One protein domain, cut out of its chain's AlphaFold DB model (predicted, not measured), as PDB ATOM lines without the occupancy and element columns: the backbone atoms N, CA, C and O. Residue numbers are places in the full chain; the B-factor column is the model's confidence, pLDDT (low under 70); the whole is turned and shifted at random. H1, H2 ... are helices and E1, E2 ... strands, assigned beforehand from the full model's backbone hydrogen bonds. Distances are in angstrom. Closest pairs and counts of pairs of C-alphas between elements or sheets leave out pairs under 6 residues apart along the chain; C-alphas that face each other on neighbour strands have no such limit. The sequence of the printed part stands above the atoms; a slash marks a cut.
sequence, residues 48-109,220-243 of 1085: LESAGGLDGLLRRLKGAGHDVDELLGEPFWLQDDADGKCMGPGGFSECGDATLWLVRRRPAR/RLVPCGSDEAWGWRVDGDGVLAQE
ATOM      1  N   LEU A  48     153.489 152.517 182.182       87.00
ATOM      2  CA  LEU A  48     152.139 152.132 182.603       87.00
ATOM      3  C   LEU A  48     152.120 151.635 184.058       87.00
ATOM      4  O   LEU A  48     151.229 152.023 184.815       87.00
ATOM      5  N   GLU A  49     153.142 150.885 184.476       84.75
ATOM      6  CA  GLU A  49     153.298 150.353 185.839       84.75
ATOM      7  C   GLU A  49     153.307 151.476 186.881       84.75
ATOM      8  O   GLU A  49     152.423 151.551 187.740       84.75
ATOM      9  N   SER A  50     154.242 152.427 186.739       86.06
ATOM     10  CA  SER A  50     154.389 153.572 187.648       86.06
ATOM     11  C   SER A  50     153.134 154.450 187.695       86.06
ATOM     12  O   SER A  50     152.926 155.176 188.672       86.06
ATOM     13  N   ALA A  51     152.271 154.368 186.674       86.50
ATOM     14  CA  ALA A  51     151.039 155.130 186.525       86.50
ATOM     15  C   ALA A  51     149.768 154.447 187.068       86.50
ATOM     16  O   ALA A  51     148.785 155.148 187.331       86.50
ATOM     17  N   GLY A  52     149.769 153.122 187.260       90.56
ATOM     18  CA  GLY A  52     148.553 152.338 187.523       90.56
ATOM     19  C   GLY A  52     147.739 152.051 186.253       90.56
ATOM     20  O   GLY A  52     146.507 152.132 186.261       90.56
ATOM     21  N   GLY A  53     148.435 151.770 185.153       89.81
ATOM     22  CA  GLY A  53     147.884 151.452 183.840       89.81
ATOM     23  C   GLY A  53     147.393 152.665 183.063       89.81
ATOM     24  O   GLY A  53     147.517 153.809 183.506       89.81
ATOM     25  N   LEU A  54     146.800 152.431 181.888       90.56
ATOM     26  CA  LEU A  54     146.396 153.528 181.000       90.56
ATOM     27  C   LEU A  54     145.333 154.427 181.659       90.56
ATOM     28  O   LEU A  54     145.465 155.648 181.645       90.56
ATOM     29  N   ASP A  55     144.331 153.848 182.331       90.44
ATOM     30  CA  ASP A  55     143.327 154.609 183.101       90.44
ATOM     31  C   ASP A  55     143.955 155.468 184.227       90.44
ATOM     32  O   ASP A  55     143.377 156.489 184.616       90.44
ATOM     33  N   GLY A  56     145.120 155.071 184.757       90.94
ATOM     34  CA  GLY A  56     145.891 155.811 185.758       90.94
ATOM     35  C   GLY A  56     146.743 156.927 185.146       90.94
ATOM     36  O   GLY A  56     146.624 158.085 185.559       90.94
ATOM     37  N   LEU A  57     147.515 156.618 184.099       90.81
ATOM     38  CA  LEU A  57     148.335 157.575 183.344       90.81
ATOM     39  C   LEU A  57     147.488 158.736 182.816       90.81
ATOM     40  O   LEU A  57     147.798 159.906 183.042       90.81
ATOM     41  N   LEU A  58     146.357 158.417 182.185       92.00
ATOM     42  CA  LEU A  58     145.437 159.414 181.653       92.00
ATOM     43  C   LEU A  58     144.777 160.262 182.750       92.00
ATOM     44  O   LEU A  58     144.471 161.433 182.521       92.00
ATOM     45  N   ARG A  59     144.578 159.715 183.957       91.69
ATOM     46  CA  ARG A  59     144.080 160.485 185.106       91.69
ATOM     47  C   ARG A  59     145.129 161.475 185.609       91.69
ATOM     48  O   ARG A  59     144.774 162.623 185.862       91.69
ATOM     49  N   ARG A  60     146.402 161.066 185.693       91.69
ATOM     50  CA  ARG A  60     147.520 161.952 186.065       91.69
ATOM     51  C   ARG A  60     147.716 163.071 185.044       91.69
ATOM     52  O   ARG A  60     147.767 164.232 185.432       91.69
ATOM     53  N   LEU A  61     147.732 162.749 183.751       90.31
ATOM     54  CA  LEU A  61     147.892 163.741 182.681       90.31
ATOM     55  C   LEU A  61     146.721 164.733 182.619       90.31
ATOM     56  O   LEU A  61     146.952 165.932 182.486       90.31
ATOM     57  N   LYS A  62     145.477 164.271 182.823       91.81
ATOM     58  CA  LYS A  62     144.319 165.168 182.974       91.81
ATOM     59  C   LYS A  62     144.427 166.048 184.227       91.81
ATOM     60  O   LYS A  62     144.061 167.218 184.172       91.81
ATOM     61  N   GLY A  63     144.927 165.508 185.343       91.00
ATOM     62  CA  GLY A  63     145.192 166.268 186.572       91.00
ATOM     63  C   GLY A  63     146.263 167.348 186.390       91.00
ATOM     64  O   GLY A  63     146.115 168.448 186.910       91.00
ATOM     65  N   ALA A  64     147.282 167.068 185.574       90.44
ATOM     66  CA  ALA A  64     148.308 168.020 185.145       90.44
ATOM     67  C   ALA A  64     147.848 168.978 184.017       90.44
ATOM     68  O   ALA A  64     148.644 169.775 183.527       90.44
ATOM     69  N   GLY A  65     146.575 168.930 183.603       90.38
ATOM     70  CA  GLY A  65     145.980 169.878 182.655       90.38
ATOM     71  C   GLY A  65     146.164 169.563 181.165       90.38
ATOM     72  O   GLY A  65     145.804 170.396 180.337       90.38
ATOM     73  N   HIS A  66     146.682 168.386 180.798       89.25
ATOM     74  CA  HIS A  66     146.796 167.973 179.393       89.25
ATOM     75  C   HIS A  66     145.445 167.522 178.815       89.25
ATOM     76  O   HIS A  66     144.664 166.848 179.500       89.25
ATOM     77  N   ASP A  67     145.193 167.809 177.530       91.44
ATOM     78  CA  ASP A  67     144.079 167.183 176.815       91.44
ATOM     79  C   ASP A  67     144.423 165.723 176.482       91.44
ATOM     80  O   ASP A  67     145.310 165.398 175.691       91.44
ATOM     81  N   VAL A  68     143.702 164.818 177.133       90.75
ATOM     82  CA  VAL A  68     143.861 163.378 176.955       90.75
ATOM     83  C   VAL A  68     143.245 162.883 175.643       90.75
ATOM     84  O   VAL A  68     143.713 161.880 175.110       90.75
ATOM     85  N   ASP A  69     142.206 163.536 175.115       87.56
ATOM     86  CA  ASP A  69     141.621 163.133 173.830       87.56
ATOM     87  C   ASP A  69     142.503 163.563 172.645       87.56
ATOM     88  O   ASP A  69     142.463 162.912 171.601       87.56
ATOM     89  N   GLU A  70     143.353 164.584 172.825       88.56
ATOM     90  CA  GLU A  70     144.448 164.915 171.900       88.56
ATOM     91  C   GLU A  70     145.541 163.834 171.933       88.56
ATOM     92  O   GLU A  70     145.833 163.240 170.898       88.56
ATOM     93  N   LEU A  71     146.065 163.488 173.119       87.81
ATOM     94  CA  LEU A  71     147.114 162.465 173.266       87.81
ATOM     95  C   LEU A  71     146.673 161.076 172.764       87.81
ATOM     96  O   LEU A  71     147.436 160.375 172.109       87.81
ATOM     97  N   LEU A  72     145.427 160.670 173.032       89.50
ATOM     98  CA  LEU A  72     144.838 159.434 172.490       89.50
ATOM     99  C   LEU A  72     144.476 159.525 170.996       89.50
ATOM    100  O   LEU A  72     144.143 158.517 170.363       89.50
ATOM    101  N   GLY A  73     144.498 160.731 170.432       88.06
ATOM    102  CA  GLY A  73     144.406 160.986 169.000       88.06
ATOM    103  C   GLY A  73     145.715 160.729 168.252       88.06
ATOM    104  O   GLY A  73     145.686 160.683 167.020       88.06
ATOM    105  N   GLU A  74     146.830 160.533 168.960       90.00
ATOM    106  CA  GLU A  74     148.127 160.219 168.366       90.00
ATOM    107  C   GLU A  74     148.286 158.723 168.021       90.00
ATOM    108  O   GLU A  74     147.673 157.854 168.650       90.00
ATOM    109  N   PRO A  75     149.110 158.400 167.009       90.50
ATOM    110  CA  PRO A  75     149.534 157.036 166.711       90.50
ATOM    111  C   PRO A  75     150.511 156.449 167.744       90.50
ATOM    112  O   PRO A  75     151.501 157.075 168.130       90.50
ATOM    113  N   PHE A  76     150.292 155.179 168.080       91.25
ATOM    114  CA  PHE A  76     151.172 154.356 168.908       91.25
ATOM    115  C   PHE A  76     151.557 153.060 168.187       91.25
ATOM    116  O   PHE A  76     150.786 152.529 167.385       91.25
ATOM    117  N   TRP A  77     152.715 152.504 168.527       91.31
ATOM    118  CA  TRP A  77     152.989 151.082 168.329       91.31
ATOM    119  C   TRP A  77     152.664 150.285 169.596       91.31
ATOM    120  O   TRP A  77     152.738 150.810 170.708       91.31
ATOM    121  N   LEU A  78     152.339 149.008 169.401       90.69
ATOM    122  CA  LEU A  78     152.166 148.004 170.450       90.69
ATOM    123  C   LEU A  78     153.331 147.017 170.336       90.69
ATOM    124  O   LEU A  78     153.319 146.174 169.440       90.69
ATOM    125  N   GLN A  79     154.343 147.179 171.182       92.19
ATOM    126  CA  GLN A  79     155.528 146.321 171.242       92.19
ATOM    127  C   GLN A  79     155.298 145.178 172.238       92.19
ATOM    128  O   GLN A  79     154.788 145.436 173.322       92.19
ATOM    129  N   ASP A  80     155.661 143.947 171.878       89.25
ATOM    130  CA  ASP A  80     155.776 142.822 172.813       89.25
ATOM    131  C   ASP A  80     157.031 143.017 173.675       89.25
ATOM    132  O   ASP A  80     158.137 143.199 173.153       89.25
ATOM    133  N   ASP A  81     156.860 142.995 174.992       83.81
ATOM    134  CA  ASP A  81     157.949 143.222 175.943       83.81
ATOM    135  C   ASP A  81     158.929 142.034 176.034       83.81
ATOM    136  O   ASP A  81     160.043 142.203 176.531       83.81
ATOM    137  N   ALA A  82     158.555 140.850 175.533       83.25
ATOM    138  CA  ALA A  82     159.392 139.652 175.563       83.25
ATOM    139  C   ALA A  82     160.405 139.572 174.407       83.25
ATOM    140  O   ALA A  82     161.493 139.023 174.591       83.25
ATOM    141  N   ASP A  83     160.071 140.089 173.217       87.25
ATOM    142  CA  ASP A  83     160.932 139.990 172.024       87.25
ATOM    143  C   ASP A  83     161.194 141.317 171.286       87.25
ATOM    144  O   ASP A  83     161.964 141.348 170.319       87.25
ATOM    145  N   GLY A  84     160.580 142.415 171.740       87.06
ATOM    146  CA  GLY A  84     160.763 143.756 171.196       87.06
ATOM    147  C   GLY A  84     160.110 144.003 169.832       87.06
ATOM    148  O   GLY A  84     160.330 145.074 169.256       87.06
ATOM    149  N   LYS A  85     159.314 143.075 169.286       88.44
ATOM    150  CA  LYS A  85     158.599 143.271 168.016       88.44
ATOM    151  C   LYS A  85     157.291 144.027 168.212       88.44
ATOM    152  O   LYS A  85     156.614 143.899 169.223       88.44
ATOM    153  N   CYS A  86     156.894 144.777 167.194       91.31
ATOM    154  CA  CYS A  86     155.637 145.506 167.160       91.31
ATOM    155  C   CYS A  86     154.541 144.711 166.435       91.31
ATOM    156  O   CYS A  86     154.770 144.142 165.367       91.31
ATOM    157  N   MET A  87     153.331 144.698 166.998       88.31
ATOM    158  CA  MET A  87     152.162 144.034 166.418       88.31
ATOM    159  C   MET A  87     151.587 144.831 165.236       88.31
ATOM    160  O   MET A  87     151.160 145.979 165.393       88.31
ATOM    161  N   GLY A  88     151.493 144.188 164.072       86.00
ATOM    162  CA  GLY A  88     150.763 144.654 162.891       86.00
ATOM    163  C   GLY A  88     149.731 143.629 162.386       86.00
ATOM    164  O   GLY A  88     149.556 142.568 162.989       86.00
ATOM    165  N   PRO A  89     149.038 143.896 161.262       72.19
ATOM    166  CA  PRO A  89     147.986 143.019 160.732       72.19
ATOM    167  C   PRO A  89     148.499 141.654 160.239       72.19
ATOM    168  O   PRO A  89     147.710 140.724 160.102       72.19
ATOM    169  N   GLY A  90     149.805 141.524 159.979       76.81
ATOM    170  CA  GLY A  90     150.466 140.260 159.635       76.81
ATOM    171  C   GLY A  90     151.034 139.483 160.831       76.81
ATOM    172  O   GLY A  90     151.674 138.457 160.619       76.81
ATOM    173  N   GLY A  91     150.841 139.963 162.065       85.31
ATOM    174  CA  GLY A  91     151.535 139.480 163.262       85.31
ATOM    175  C   GLY A  91     152.646 140.436 163.712       85.31
ATOM    176  O   GLY A  91     152.588 141.633 163.442       85.31
ATOM    177  N   PHE A  92     153.643 139.911 164.423       86.75
ATOM    178  CA  PHE A  92     154.734 140.691 165.014       86.75
ATOM    179  C   PHE A  92     155.906 140.903 164.038       86.75
ATOM    180  O   PHE A  92     156.420 139.943 163.463       86.75
ATOM    181  N   SER A  93     156.359 142.151 163.879       85.62
ATOM    182  CA  SER A  93     157.483 142.559 163.014       85.62
ATOM    183  C   SER A  93     158.406 143.568 163.713       85.62
ATOM    184  O   SER A  93     158.105 144.022 164.813       85.62
ATOM    185  N   GLU A  94     159.525 143.972 163.101       85.50
ATOM    186  CA  GLU A  94     160.345 145.049 163.679       85.50
ATOM    187  C   GLU A  94     159.562 146.382 163.758       85.50
ATOM    188  O   GLU A  94     158.711 146.700 162.916       85.50
ATOM    189  N   CYS A  95     159.827 147.154 164.816       80.44
ATOM    190  CA  CYS A  95     159.167 148.427 165.097       80.44
ATOM    191  C   CYS A  95     159.681 149.529 164.155       80.44
ATOM    192  O   CYS A  95     160.745 150.108 164.366       80.44
ATOM    193  N   GLY A  96     158.910 149.793 163.101       68.94
ATOM    194  CA  GLY A  96     159.245 150.709 162.009       68.94
ATOM    195  C   GLY A  96     158.469 150.349 160.744       68.94
ATOM    196  O   GLY A  96     157.816 151.211 160.162       68.94
ATOM    197  N   ASP A  97     158.440 149.053 160.413       62.94
ATOM    198  CA  ASP A  97     157.599 148.486 159.347       62.94
ATOM    199  C   ASP A  97     156.165 148.193 159.834       62.94
ATOM    200  O   ASP A  97     155.222 148.117 159.045       62.94
ATOM    201  N   ALA A  98     155.989 148.027 161.149       64.56
ATOM    202  CA  ALA A  98     154.691 147.791 161.772       64.56
ATOM    203  C   ALA A  98     153.735 148.990 161.619       64.56
ATOM    204  O   ALA A  98     154.101 150.147 161.844       64.56
ATOM    205  N   THR A  99     152.468 148.695 161.327       77.62
ATOM    206  CA  THR A  99     151.360 149.663 161.327       77.62
ATOM    207  C   THR A  99     151.173 150.349 162.676       77.62
ATOM    208  O   THR A  99     151.349 149.739 163.732       77.62
ATOM    209  N   LEU A 100     150.711 151.596 162.627       90.62
ATOM    210  CA  LEU A 100     150.374 152.395 163.800       90.62
ATOM    211  C   LEU A 100     148.927 152.133 164.253       90.62
ATOM    212  O   LEU A 100     148.056 151.805 163.443       90.62
ATOM    213  N   TRP A 101     148.665 152.335 165.544       92.50
ATOM    214  CA  TRP A 101     147.366 152.153 166.193       92.50
ATOM    215  C   TRP A 101     146.919 153.444 166.901       92.50
ATOM    216  O   TRP A 101     147.707 154.059 167.614       92.50
ATOM    217  N   LEU A 102     145.651 153.846 166.758       93.00
ATOM    218  CA  LEU A 102     145.020 154.874 167.603       93.00
ATOM    219  C   LEU A 102     144.286 154.210 168.766       93.00
ATOM    220  O   LEU A 102     143.451 153.324 168.561       93.00
ATOM    221  N   VAL A 103     144.523 154.700 169.980       92.94
ATOM    222  CA  VAL A 103     143.884 154.184 171.196       92.94
ATOM    223  C   VAL A 103     142.594 154.963 171.466       92.94
ATOM    224  O   VAL A 103     142.569 155.965 172.174       92.94
ATOM    225  N   ARG A 104     141.472 154.519 170.895       92.94
ATOM    226  CA  ARG A 104     140.173 155.178 171.102       92.94
ATOM    227  C   ARG A 104     139.597 154.819 172.471       92.94
ATOM    228  O   ARG A 104     139.484 153.639 172.792       92.94
ATOM    229  N   ARG A 105     139.137 155.812 173.243       92.94
ATOM    230  CA  ARG A 105     138.399 155.603 174.506       92.94
ATOM    231  C   ARG A 105     136.897 155.850 174.366       92.94
ATOM    232  O   ARG A 105     136.471 156.757 173.654       92.94
ATOM    233  N   ARG A 106     136.084 155.078 175.093       90.25
ATOM    234  CA  ARG A 106     134.668 155.389 175.360       90.25
ATOM    235  C   ARG A 106     134.303 155.052 176.811       90.25
ATOM    236  O   ARG A 106     134.844 154.077 177.343       90.25
ATOM    237  N   PRO A 107     133.375 155.787 177.450       88.62
ATOM    238  CA  PRO A 107     132.878 155.409 178.767       88.62
ATOM    239  C   PRO A 107     132.116 154.080 178.660       88.62
ATOM    240  O   PRO A 107     131.337 153.872 177.721       88.62
ATOM    241  N   ALA A 108     132.334 153.166 179.606       85.50
ATOM    242  CA  ALA A 108     131.674 151.867 179.599       85.50
ATOM    243  C   ALA A 108     130.153 152.042 179.714       85.50
ATOM    244  O   ALA A 108     129.637 152.659 180.648       85.50
ATOM    245  N   ARG A 109     129.402 151.459 178.772       81.81
ATOM    246  CA  ARG A 109     127.932 151.477 178.797       81.81
ATOM    247  C   ARG A 109     127.411 150.621 179.955       81.81
ATOM    248  O   ARG A 109     127.185 149.422 179.791       81.81
ATOM    249  N   ARG A 220     141.387 139.384 165.302       91.69
ATOM    250  CA  ARG A 220     140.749 139.806 164.050       91.69
ATOM    251  C   ARG A 220     140.505 141.308 164.033       91.69
ATOM    252  O   ARG A 220     140.356 141.934 165.079       91.69
ATOM    253  N   LEU A 221     140.399 141.868 162.835       91.88
ATOM    254  CA  LEU A 221     139.967 143.243 162.617       91.88
ATOM    255  C   LEU A 221     138.452 143.280 162.359       91.88
ATOM    256  O   LEU A 221     137.912 142.429 161.651       91.88
ATOM    257  N   VAL A 222     137.754 144.251 162.952       92.75
ATOM    258  CA  VAL A 222     136.336 144.559 162.681       92.75
ATOM    259  C   VAL A 222     136.146 146.079 162.609       92.75
ATOM    260  O   VAL A 222     136.921 146.805 163.223       92.75
ATOM    261  N   PRO A 223     135.105 146.619 161.948       93.75
ATOM    262  CA  PRO A 223     134.873 148.063 161.943       93.75
ATOM    263  C   PRO A 223     134.720 148.631 163.363       93.75
ATOM    264  O   PRO A 223     133.914 148.124 164.145       93.75
ATOM    265  N   CYS A 224     135.407 149.733 163.682       91.44
ATOM    266  CA  CYS A 224     135.395 150.372 165.009       91.44
ATOM    267  C   CYS A 224     134.002 150.842 165.488       91.44
ATOM    268  O   CYS A 224     133.821 151.182 166.656       91.44
ATOM    269  N   GLY A 225     132.999 150.870 164.604       90.62
ATOM    270  CA  GLY A 225     131.594 151.091 164.967       90.62
ATOM    271  C   GLY A 225     130.891 149.873 165.589       90.62
ATOM    272  O   GLY A 225     129.806 150.030 166.145       90.62
ATOM    273  N   SER A 226     131.481 148.675 165.504       91.88
ATOM    274  CA  SER A 226     130.985 147.459 166.158       91.88
ATOM    275  C   SER A 226     131.132 147.568 167.673       91.88
ATOM    276  O   SER A 226     132.181 147.977 168.161       91.88
ATOM    277  N   ASP A 227     130.128 147.138 168.440       88.19
ATOM    278  CA  ASP A 227     130.247 147.069 169.903       88.19
ATOM    279  C   ASP A 227     131.279 146.019 170.374       88.19
ATOM    280  O   ASP A 227     131.726 146.109 171.515       88.19
ATOM    281  N   GLU A 228     131.701 145.087 169.503       90.56
ATOM    282  CA  GLU A 228     132.793 144.128 169.763       90.56
ATOM    283  C   GLU A 228     134.182 144.787 169.788       90.56
ATOM    284  O   GLU A 228     135.052 144.329 170.521       90.56
ATOM    285  N   ALA A 229     134.390 145.879 169.038       91.19
ATOM    286  CA  ALA A 229     135.680 146.575 168.927       91.19
ATOM    287  C   ALA A 229     136.184 147.178 170.254       91.19
ATOM    288  O   ALA A 229     137.332 147.605 170.352       91.19
ATOM    289  N   TRP A 230     135.319 147.235 171.268       88.38
ATOM    290  CA  TRP A 230     135.494 148.019 172.485       88.38
ATOM    291  C   TRP A 230     135.364 147.153 173.741       88.38
ATOM    292  O   TRP A 230     134.369 147.235 174.472       88.38
ATOM    293  N   GLY A 231     136.385 146.340 173.987       88.88
ATOM    294  CA  GLY A 231     136.543 145.574 175.225       88.88
ATOM    295  C   GLY A 231     137.921 145.723 175.865       88.88
ATOM    296  O   GLY A 231     138.116 145.222 176.965       88.88
ATOM    297  N   TRP A 232     138.874 146.389 175.210       91.62
ATOM    298  CA  TRP A 232     140.265 146.377 175.648       91.62
ATOM    299  C   TRP A 232     140.493 147.197 176.915       91.62
ATOM    300  O   TRP A 232     139.869 148.245 177.140       91.62
ATOM    301  N   ARG A 233     141.419 146.693 177.725       89.12
ATOM    302  CA  ARG A 233     141.987 147.293 178.925       89.12
ATOM    303  C   ARG A 233     143.500 147.169 178.835       89.12
ATOM    304  O   ARG A 233     143.998 146.197 178.282       89.12
ATOM    305  N   VAL A 234     144.189 148.158 179.385       86.69
ATOM    306  CA  VAL A 234     145.628 148.118 179.641       86.69
ATOM    307  C   VAL A 234     145.763 148.418 181.125       86.69
ATOM    308  O   VAL A 234     145.421 149.525 181.561       86.69
ATOM    309  N   ASP A 235     146.104 147.393 181.897       85.81
ATOM    310  CA  ASP A 235     146.255 147.468 183.350       85.81
ATOM    311  C   ASP A 235     147.639 148.008 183.747       85.81
ATOM    312  O   ASP A 235     148.317 148.634 182.929       85.81
ATOM    313  N   GLY A 236     148.002 147.877 185.029       82.62
ATOM    314  CA  GLY A 236     149.290 148.346 185.546       82.62
ATOM    315  C   GLY A 236     150.463 147.705 184.816       82.62
ATOM    316  O   GLY A 236     151.342 148.413 184.336       82.62
ATOM    317  N   ASP A 237     150.406 146.389 184.642       81.69
ATOM    318  CA  ASP A 237     151.531 145.539 184.245       81.69
ATOM    319  C   ASP A 237     151.710 145.489 182.709       81.69
ATOM    320  O   ASP A 237     152.273 144.546 182.150       81.69
ATOM    321  N   GLY A 238     151.162 146.488 182.004       77.25
ATOM    322  CA  GLY A 238     151.162 146.591 180.543       77.25
ATOM    323  C   GLY A 238     150.308 145.538 179.825       77.25
ATOM    324  O   GLY A 238     150.401 145.411 178.603       77.25
ATOM    325  N   VAL A 239     149.477 144.759 180.527       83.62
ATOM    326  CA  VAL A 239     148.766 143.635 179.905       83.62
ATOM    327  C   VAL A 239     147.542 144.133 179.139       83.62
ATOM    328  O   VAL A 239     146.630 144.771 179.673       83.62
ATOM    329  N   LEU A 240     147.508 143.810 177.844       84.25
ATOM    330  CA  LEU A 240     146.409 144.141 176.939       84.25
ATOM    331  C   LEU A 240     145.284 143.094 177.051       84.25
ATOM    332  O   LEU A 240     145.148 142.195 176.222       84.25
ATOM    333  N   ALA A 241     144.454 143.211 178.085       87.44
ATOM    334  CA  ALA A 241     143.340 142.296 178.329       87.44
ATOM    335  C   ALA A 241     142.056 142.718 177.587       87.44
ATOM    336  O   ALA A 241     141.637 143.878 177.648       87.44
ATOM    337  N   GLN A 242     141.358 141.774 176.943       85.62
ATOM    338  CA  GLN A 242     139.974 141.993 176.502       85.62
ATOM    339  C   GLN A 242     139.013 141.679 177.659       85.62
ATOM    340  O   GLN A 242     139.044 140.596 178.235       85.62
ATOM    341  N   GLU A 243     138.128 142.614 178.003       81.75
ATOM    342  CA  GLU A 243     137.102 142.392 179.020       81.75
ATOM    343  C   GLU A 243     136.045 141.396 178.525       81.75
ATOM    344  O   GLU A 243     135.124 141.761 177.786       81.75
TER     345      GLU A 243
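This is residues 48 to 109 and 220 to 243 of the 1085 residues of the protein "Hypothetical protein" of Odontella aurita (UniProt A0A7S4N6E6). Small pieces stand round a middle made by the strands E1 and E4, which pair over just the first few residues of each and then run on in different directions. The hairpin of E2 and E3 lies at one end of the longest axis and the helices H1 and H2 towards the other, while the hairpin of E6 and E7 lies on another side, with E6 next to the first residue of H1, and E5 is set off by itself; contacts between these pieces are few. The printed part has 86 residues, with two named helices and seven named strands in the order H1, H2, E1, E2, E3, E4, E5, E6, E7, and its class is mixed, helices and strands. There are three sheets of two strands, E1 with E4, E2 with E3 and E6 with E7, each antiparallel. The whole is compact, with a radius of gyration of the C-alphas of 13.8 A, and spans 37 by 30 by 23 A.

H1, residues 54 to 63, and H2, residues 68 to 71, touch only at the corner by their link, and only just, with 3 pairs of C-alphas within 8 A; the closest are those of Lys 62 and Val 68, 6.3 A apart. In H1, 5 of 6 pairs of O i and N i+4 are within hydrogen-bond range; H2 is too short for such a pair, and its one pair of O i and N i+3 is within range. E1, residues 75 to 80, and E4, residues 100 to 107, are antiparallel neighbours; C-alphas 76 and 101 face each other at 5.2 A, with N 76 and O 101 at 2.9 A and N 101 and O 76 at 2.8 A. H2 and E4 are near each other, with 6 pairs of C-alphas within 10 A. E2, residues 86 to 88, has 8 pairs of C-alphas within 8 A of E1, the closest being those of Gln 79 and Cys 86, 4.2 A apart. E2 and E3, residues 91 to 93, form a hairpin, with N 86 and O 93 at 2.8 A and N 88 and O 91 at 2.9 A. E3 and E4 are apart. E5, residues 220 to 223, pairs with no named strand and is apart from E4. E6, residues 232 to 234, and E7, residues 240 to 242, form a hairpin, with N 233 and O 241 at 2.8 A. The closest C-alphas of H1 and E6 are those of Leu 54 and Val 234, 5.6 A apart.

H1 begins at C-alpha 54, at (146.396, 153.528, 181.000), and is 14.0 A long from first to last C-alpha; H2 has four residues. E1 is 16.7 A long. E2 and E3 have three residues each. E4, the longest strand, is 23.2 A long, from C-alpha 100 at (150.374, 152.395, 163.800) to C-alpha 107. E5 is 10.4 A long, and E6 and E7 have three residues each, with E7 ending at C-alpha 242, at (139.974, 141.993, 176.502).

The two C-alphas farthest apart are those of Gly 63 and Gly 90, at 37.8 A. Residues 110 to 219 are cut out, and C-alphas 109 and 220 are 22.8 A apart across the cut. Of the links that are printed whole, those from E3 to E4 and from E5 to E6 are short, the others are tight, and none is long. The mean pLDDT of the printed part is 87.4, and residues 96 to 98, in the link from E3 to E4, are under 70.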